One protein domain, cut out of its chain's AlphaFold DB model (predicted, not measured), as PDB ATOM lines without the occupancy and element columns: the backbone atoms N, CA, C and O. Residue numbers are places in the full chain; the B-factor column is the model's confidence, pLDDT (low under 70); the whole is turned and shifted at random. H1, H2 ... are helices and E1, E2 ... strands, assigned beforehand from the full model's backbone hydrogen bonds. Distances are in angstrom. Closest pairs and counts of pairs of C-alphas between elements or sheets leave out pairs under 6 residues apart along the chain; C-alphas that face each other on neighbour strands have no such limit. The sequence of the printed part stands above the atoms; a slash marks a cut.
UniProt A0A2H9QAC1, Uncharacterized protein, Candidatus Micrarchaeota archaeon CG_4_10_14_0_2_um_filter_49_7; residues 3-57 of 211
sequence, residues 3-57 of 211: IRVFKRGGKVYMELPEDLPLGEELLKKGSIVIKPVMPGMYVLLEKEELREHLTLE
ATOM      1  N   ILE A   3     187.638 138.776 147.739       90.12
ATOM      2  CA  ILE A   3     187.838 138.712 146.288       90.12
ATOM      3  C   ILE A   3     188.435 140.049 145.859       90.12
ATOM      4  O   ILE A   3     187.926 141.102 146.254       90.12
ATOM      5  N   ARG A   4     189.522 140.028 145.085       91.44
ATOM      6  CA  ARG A   4     190.080 141.252 144.497       91.44
ATOM      7  C   ARG A   4     189.745 141.279 143.019       91.44
ATOM      8  O   ARG A   4     189.983 140.311 142.308       91.44
ATOM      9  N   VAL A   5     189.192 142.398 142.572       93.25
ATOM     10  CA  VAL A   5     188.869 142.634 141.166       93.25
ATOM     11  C   VAL A   5     189.695 143.818 140.696       93.25
ATOM     12  O   VAL A   5     189.738 144.846 141.371       93.25
ATOM     13  N   PHE A   6     190.370 143.679 139.560       92.75
ATOM     14  CA  PHE A   6     191.161 144.759 138.976       92.75
ATOM     15  C   PHE A   6     191.069 144.749 137.452       92.75
ATOM     16  O   PHE A   6     190.857 143.712 136.828       92.75
ATOM     17  N   LYS A   7     191.220 145.927 136.838       92.00
ATOM     18  CA  LYS A   7     191.154 146.105 135.383       92.00
ATOM     19  C   LYS A   7     192.555 146.344 134.828       92.00
ATOM     20  O   LYS A   7     193.263 147.224 135.313       92.00
ATOM     21  N   ARG A   8     192.961 145.590 133.804       90.31
ATOM     22  CA  ARG A   8     194.257 145.766 133.125       90.31
ATOM     23  C   ARG A   8     194.083 145.556 131.624       90.31
ATOM     24  O   ARG A   8     193.582 144.524 131.201       90.31
ATOM     25  N   GLY A   9     194.473 146.546 130.818       87.56
ATOM     26  CA  GLY A   9     194.365 146.458 129.354       87.56
ATOM     27  C   GLY A   9     192.936 146.210 128.856       87.56
ATOM     28  O   GLY A   9     192.728 145.360 128.003       87.56
ATOM     29  N   GLY A  10     191.939 146.878 129.451       87.69
ATOM     30  CA  GLY A  10     190.523 146.717 129.087       87.69
ATOM     31  C   GLY A  10     189.821 145.512 129.723       87.69
ATOM     32  O   GLY A  10     188.614 145.580 129.928       87.69
ATOM     33  N   LYS A  11     190.564 144.482 130.141       89.75
ATOM     34  CA  LYS A  11     190.020 143.241 130.709       89.75
ATOM     35  C   LYS A  11     189.861 143.314 132.224       89.75
ATOM     36  O   LYS A  11     190.634 143.995 132.905       89.75
ATOM     37  N   VAL A  12     188.876 142.586 132.747       89.88
ATOM     38  CA  VAL A  12     188.619 142.457 134.187       89.88
ATOM     39  C   VAL A  12     189.213 141.146 134.690       89.88
ATOM     40  O   VAL A  12     188.910 140.069 134.180       89.88
ATOM     41  N   TYR A  13     190.057 141.251 135.707       90.62
ATOM     42  CA  TYR A  13     190.695 140.129 136.376       90.62
ATOM     43  C   TYR A  13     190.125 139.977 137.777       90.62
ATOM     44  O   TYR A  13     189.825 140.964 138.453       90.62
ATOM     45  N   MET A  14     190.004 138.729 138.205       92.81
ATOM     46  CA  MET A  14     189.551 138.350 139.528       92.81
ATOM     47  C   MET A  14     190.609 137.462 140.175       92.81
ATOM     48  O   MET A  14     190.964 136.409 139.644       92.81
ATOM     49  N   GLU A  15     191.111 137.903 141.320       89.12
ATOM     50  CA  GLU A  15     191.927 137.092 142.211       89.12
ATOM     51  C   GLU A  15     190.987 136.424 143.211       89.12
ATOM     52  O   GLU A  15     190.307 137.086 144.010       89.12
ATOM     53  N   LEU A  16     190.911 135.105 143.105       87.50
ATOM     54  CA  LEU A  16     190.119 134.260 143.975       87.50
ATOM     55  C   LEU A  16     191.058 133.558 144.957       87.50
ATOM     56  O   LEU A  16     192.163 133.174 144.573       87.50
ATOM     57  N   PRO A  17     190.633 133.368 146.216       80.38
ATOM     58  CA  PRO A  17     191.345 132.483 147.130       80.38
ATOM     59  C   PRO A  17     191.517 131.108 146.476       80.38
ATOM     60  O   PRO A  17     190.575 130.622 145.844       80.38
ATOM     61  N   GLU A  18     192.695 130.495 146.630       67.19
ATOM     62  CA  GLU A  18     193.032 129.192 146.023       67.19
ATOM     63  C   GLU A  18     191.993 128.100 146.353       67.19
ATOM     64  O   GLU A  18     191.792 127.171 145.573       67.19
ATOM     65  N   ASP A  19     191.264 128.276 147.457       61.59
ATOM     66  CA  ASP A  19     190.306 127.330 148.027       61.59
ATOM     67  C   ASP A  19     188.940 127.280 147.323       61.59
ATOM     68  O   ASP A  19     188.073 126.522 147.760       61.59
ATOM     69  N   LEU A  20     188.689 128.086 146.280       67.69
ATOM     70  CA  LEU A  20     187.381 128.110 145.621       67.69
ATOM     71  C   LEU A  20     187.333 127.138 144.424       67.69
ATOM     72  O   LEU A  20     187.858 127.466 143.356       67.69
ATOM     73  N   PRO A  21     186.671 125.968 144.537       62.59
ATOM     74  CA  PRO A  21     186.459 125.094 143.394       62.59
ATOM     75  C   PRO A  21     185.463 125.756 142.437       62.59
ATOM     76  O   PRO A  21     184.247 125.647 142.594       62.59
ATOM     77  N   LEU A  22     185.967 126.455 141.420       65.62
ATOM     78  CA  LEU A  22     185.150 126.817 140.267       65.62
ATOM     79  C   LEU A  22     184.891 125.554 139.452       65.62
ATOM     80  O   LEU A  22     185.693 125.168 138.604       65.62
ATOM     81  N   GLY A  23     183.763 124.902 139.728       58.53
ATOM     82  CA  GLY A  23     183.224 123.892 138.828       58.53
ATOM     83  C   GLY A  23     182.976 124.502 137.447       58.53
ATOM     84  O   GLY A  23     182.548 125.655 137.342       58.53
ATOM     85  N   GLU A  24     183.212 123.727 136.384       58.50
ATOM     86  CA  GLU A  24     182.986 124.158 134.994       58.50
ATOM     87  C   GLU A  24     181.558 124.692 134.747       58.50
ATOM     88  O   GLU A  24     181.330 125.458 133.813       58.50
ATOM     89  N   GLU A  25     180.591 124.332 135.597       51.06
ATOM     90  CA  GLU A  25     179.198 124.785 135.519       51.06
ATOM     91  C   GLU A  25     178.985 126.265 135.857       51.06
ATOM     92  O   GLU A  25     178.115 126.902 135.256       51.06
ATOM     93  N   LEU A  26     179.782 126.861 136.755       52.88
ATOM     94  CA  LEU A  26     179.676 128.298 137.055       52.88
ATOM     95  C   LEU A  26     180.144 129.167 135.874       52.88
ATOM     96  O   LEU A  26     179.815 130.350 135.811       52.88
ATOM     97  N   LEU A  27     180.855 128.575 134.908       56.00
ATOM     98  CA  LEU A  27     181.483 129.261 133.776       56.00
ATOM     99  C   LEU A  27     180.532 129.573 132.611       56.00
ATOM    100  O   LEU A  27     180.965 130.186 131.636       56.00
ATOM    101  N   LYS A  28     179.267 129.126 132.658       56.53
ATOM    102  CA  LYS A  28     178.347 129.199 131.502       56.53
ATOM    103  C   LYS A  28     177.011 129.899 131.762       56.53
ATOM    104  O   LYS A  28     176.187 129.967 130.848       56.53
ATOM    105  N   LYS A  29     176.765 130.438 132.960       56.53
ATOM    106  CA  LYS A  29     175.546 131.224 133.216       56.53
ATOM    107  C   LYS A  29     175.743 132.678 132.780       56.53
ATOM    108  O   LYS A  29     176.271 133.489 133.528       56.53
ATOM    109  N   GLY A  30     175.270 132.997 131.574       71.62
ATOM    110  CA  GLY A  30     175.226 134.360 131.033       71.62
ATOM    111  C   GLY A  30     176.170 134.595 129.851       71.62
ATOM    112  O   GLY A  30     176.660 133.658 129.223       71.62
ATOM    113  N   SER A  31     176.391 135.867 129.518       79.12
ATOM    114  CA  SER A  31     177.296 136.319 128.450       79.12
ATOM    115  C   SER A  31     178.771 136.362 128.868       79.12
ATOM    116  O   SER A  31     179.619 136.613 128.017       79.12
ATOM    117  N   ILE A  32     179.082 136.101 130.142       79.94
ATOM    118  CA  ILE A  32     180.430 136.211 130.712       79.94
ATOM    119  C   ILE A  32     181.003 134.814 130.959       79.94
ATOM    120  O   ILE A  32     180.366 133.968 131.584       79.94
ATOM    121  N   VAL A  33     182.227 134.594 130.490       80.94
ATOM    122  CA  VAL A  33     183.011 133.375 130.684       80.94
ATOM    123  C   VAL A  33     184.222 133.698 131.548       80.94
ATOM    124  O   VAL A  33     184.951 134.653 131.288       80.94
ATOM    125  N   ILE A  34     184.461 132.885 132.575       85.56
ATOM    126  CA  ILE A  34     185.614 133.030 133.466       85.56
ATOM    127  C   ILE A  34     186.699 132.043 132.999       85.56
ATOM    128  O   ILE A  34     186.498 130.832 133.040       85.56
ATOM    129  N   LYS A  35     187.852 132.526 132.522       82.94
ATOM    130  CA  LYS A  35     188.974 131.667 132.083       82.94
ATOM    131  C   LYS A  35     190.109 131.738 133.115       82.94
ATOM    132  O   LYS A  35     190.509 132.848 133.476       82.94
ATOM    133  N   PRO A  36     190.653 130.605 133.598       85.69
ATOM    134  CA  PRO A  36     191.838 130.631 134.449       85.69
ATOM    135  C   PRO A  36     193.047 131.116 133.639       85.69
ATOM    136  O   PRO A  36     193.277 130.651 132.522       85.69
ATOM    137  N   VAL A  37     193.808 132.059 134.199       85.69
ATOM    138  CA  VAL A  37     195.057 132.563 133.594       85.69
ATOM    139  C   VAL A  37     196.270 131.970 134.310       85.69
ATOM    140  O   VAL A  37     197.241 131.586 133.665       85.69
ATOM    141  N   MET A  38     196.204 131.867 135.640       81.00
ATOM    142  CA  MET A  38     197.193 131.205 136.499       81.00
ATOM    143  C   MET A  38     196.522 130.784 137.824       81.00
ATOM    144  O   MET A  38     195.387 131.205 138.065       81.00
ATOM    145  N   PRO A  39     197.158 129.957 138.678       78.50
ATOM    146  CA  PRO A  39     196.568 129.546 139.956       78.50
ATOM    147  C   PRO A  39     196.089 130.753 140.777       78.50
ATOM    148  O   PRO A  39     196.846 131.700 140.981       78.50
ATOM    149  N   GLY A  40     194.813 130.748 141.175       82.06
ATOM    150  CA  GLY A  40     194.182 131.839 141.931       82.06
ATOM    151  C   GLY A  40     193.772 133.080 141.121       82.06
ATOM    152  O   GLY A  40     193.139 133.973 141.678       82.06
ATOM    153  N   MET A  41     194.063 133.161 139.816       86.00
ATOM    154  CA  MET A  41     193.730 134.332 138.994       86.00
ATOM    155  C   MET A  41     192.950 133.963 137.731       86.00
ATOM    156  O   MET A  41     193.363 133.140 136.908       86.00
ATOM    157  N   TYR A  42     191.843 134.665 137.544       90.31
ATOM    158  CA  TYR A  42     190.889 134.423 136.478       90.31
ATOM    159  C   TYR A  42     190.633 135.708 135.699       90.31
ATOM    160  O   TYR A  42     190.669 136.805 136.256       90.31
ATOM    161  N   VAL A  43     190.370 135.576 134.404       89.81
ATOM    162  CA  VAL A  43     189.928 136.680 133.551       89.81
ATOM    163  C   VAL A  43     188.459 136.489 133.206       89.81
ATOM    164  O   VAL A  43     188.038 135.384 132.861       89.81
ATOM    165  N   LEU A  44     187.683 137.563 133.323       89.50
ATOM    166  CA  LEU A  44     186.299 137.615 132.876       89.50
ATOM    167  C   LEU A  44     186.317 138.100 131.430       89.50
ATOM    168  O   LEU A  44     186.851 139.172 131.146       89.50
ATOM    169  N   LEU A  45     185.777 137.285 130.533       84.75
ATOM    170  CA  LEU A  45     185.691 137.562 129.106       84.75
ATOM    171  C   LEU A  45     184.228 137.531 128.694       84.75
ATOM    172  O   LEU A  45     183.492 136.631 129.103       84.75
ATOM    173  N   GLU A  46     183.809 138.463 127.850       87.50
ATOM    174  CA  GLU A  46     182.521 138.310 127.183       87.50
ATOM    175  C   GLU A  46     182.591 137.175 126.150       87.50
ATOM    176  O   GLU A  46     183.650 136.823 125.619       87.50
ATOM    177  N   LYS A  47     181.446 136.554 125.862       80.44
ATOM    178  CA  LYS A  47     181.354 135.406 124.947       80.44
ATOM    179  C   LYS A  47     181.894 135.723 123.547       80.44
ATOM    180  O   LYS A  47     182.383 134.816 122.869       80.44
ATOM    181  N   GLU A  48     181.802 136.977 123.118       82.88
ATOM    182  CA  GLU A  48     182.324 137.471 121.840       82.88
ATOM    183  C   GLU A  48     183.854 137.578 121.870       82.88
ATOM    184  O   GLU A  48     184.520 136.958 121.039       82.88
ATOM    185  N   GLU A  49     184.419 138.208 122.903       81.38
ATOM    186  CA  GLU A  49     185.871 138.294 123.112       81.38
ATOM    187  C   GLU A  49     186.527 136.910 123.226       81.38
ATOM    188  O   GLU A  49     187.640 136.684 122.744       81.38
ATOM    189  N   LEU A  50     185.834 135.941 123.836       77.44
ATOM    190  CA  LEU A  50     186.323 134.568 123.933       77.44
ATOM    191  C   LEU A  50     186.468 133.908 122.552       77.44
ATOM    192  O   LEU A  50     187.424 133.160 122.333       77.44
ATOM    193  N   ARG A  51     185.546 134.170 121.615       75.25
ATOM    194  CA  ARG A  51     185.620 133.626 120.248       75.25
ATOM    195  C   ARG A  51     186.825 134.181 119.497       75.25
ATOM    196  O   ARG A  51     187.515 133.416 118.820       75.25
ATOM    197  N   GLU A  52     187.116 135.467 119.657       79.00
ATOM    198  CA  GLU A  52     188.312 136.085 119.078       79.00
ATOM    199  C   GLU A  52     189.588 135.488 119.678       79.00
ATOM    200  O   GLU A  52     190.491 135.075 118.946       79.00
ATOM    201  N   HIS A  53     189.630 135.332 121.005       72.94
ATOM    202  CA  HIS A  53     190.784 134.764 121.701       72.94
ATOM    203  C   HIS A  53     191.070 133.313 121.284       72.94
ATOM    204  O   HIS A  53     192.228 132.942 121.096       72.94
ATOM    205  N   LEU A  54     190.025 132.499 121.106       74.69
ATOM    206  CA  LEU A  54     190.146 131.117 120.630       74.69
ATOM    207  C   LEU A  54     190.599 131.044 119.168       74.69
ATOM    208  O   LEU A  54     191.340 130.133 118.798       74.69
ATOM    209  N   THR A  55     190.171 131.995 118.335       75.31
ATOM    210  CA  THR A  55     190.614 132.092 116.937       75.31
ATOM    211  C   THR A  55     192.102 132.451 116.861       75.31
ATOM    212  O   THR A  55     192.849 131.820 116.111       75.31
ATOM    213  N   LEU A  56     192.562 133.383 117.700       74.50
ATOM    214  CA  LEU A  56     193.969 133.783 117.795       74.50
ATOM    215  C   LEU A  56     194.873 132.670 118.347       74.50
ATOM    216  O   LEU A  56     195.953 132.444 117.803       74.50
ATOM    217  N   GLU A  57     194.442 131.938 119.381       70.81
ATOM    218  CA  GLU A  57     195.204 130.791 119.910       70.81
ATOM    219  C   GLU A  57     195.375 129.691 118.848       70.81
ATOM    220  O   GLU A  57     196.470 129.150 118.685       70.81
TER     221      GLU A  57
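AT A GLANCE: This is residues 3 to 57 of the 211 residues of an uncharacterized protein of Candidatus Micrarchaeota archaeon CG_4_10_14_0_2_um_filter_49_7 (UniProt A0A2H9QAC1). Two strand hairpins, E1 with E2 and E3 with E4, join side by side into one strongly twisted sheet; a wide loop that holds the small helix H1 swings from E2 round to E3, and H2 begins right after E4 with no residue between them, the chain turning there so that H2 lies over E4 and E3. The printed part has 55 residues with four named strands and two named helices, in the order E1, E2, H1, E3, E4, H2. The sheet runs E1, E2, E4, E3, antiparallel throughout, and the class is mixed. The whole is compact, with a radius of gyration of the C-alphas of 11.3 A and spans of 31 by 26 by 20 A.

IN THESE COORDINATES: E1 is residues 4 to 8, 12.9 A, from C-alpha 4 at (190.080, 141.252, 144.497); E2 is 11 to 15, 13.2 A. E4 is 41 to 46, 16.8 A, and E3 is 32 to 38, 18.4 A. H1 is 24 to 28, 7.7 A; H2 is 47 to 57, 15.4 A, to C-alpha 57 at (195.204, 130.791, 119.910).

HOW THE PARTS SIT: Inner strands E2 and E4 stand at 146 degrees, with N 14 and O 42 at 2.8 A. In hairpin E1 and E2, N 13 and O 6 are 2.8 A apart; in hairpin E3 and E4, N 33 and O 45 are 2.8 A apart. H2 is on the sheet at a height of 10.9 A and runs along the strands, 9 degrees from E4 on the local plane. H1 only grazes the sheet; its closest C-alphas to E3 are those of Leu 27 and Val 33, 5.4 A. E2, H1, E3 form a split strand-helix-strand unit, two strands running the same way with E4 between them, with a right-handed crossover. Every O i to N i+4 pair is within hydrogen-bond range in H2; H1 has 0 of 1, and 1 of 2 O i to N i+3 pairs.

THE WHOLE: The farthest C-alphas, Asp 19 and Thr 55, are 31.5 A apart. The printed part has no cut and no long link. Mean pLDDT of the printed part is 78.6; residues 18 to 29 are under 70.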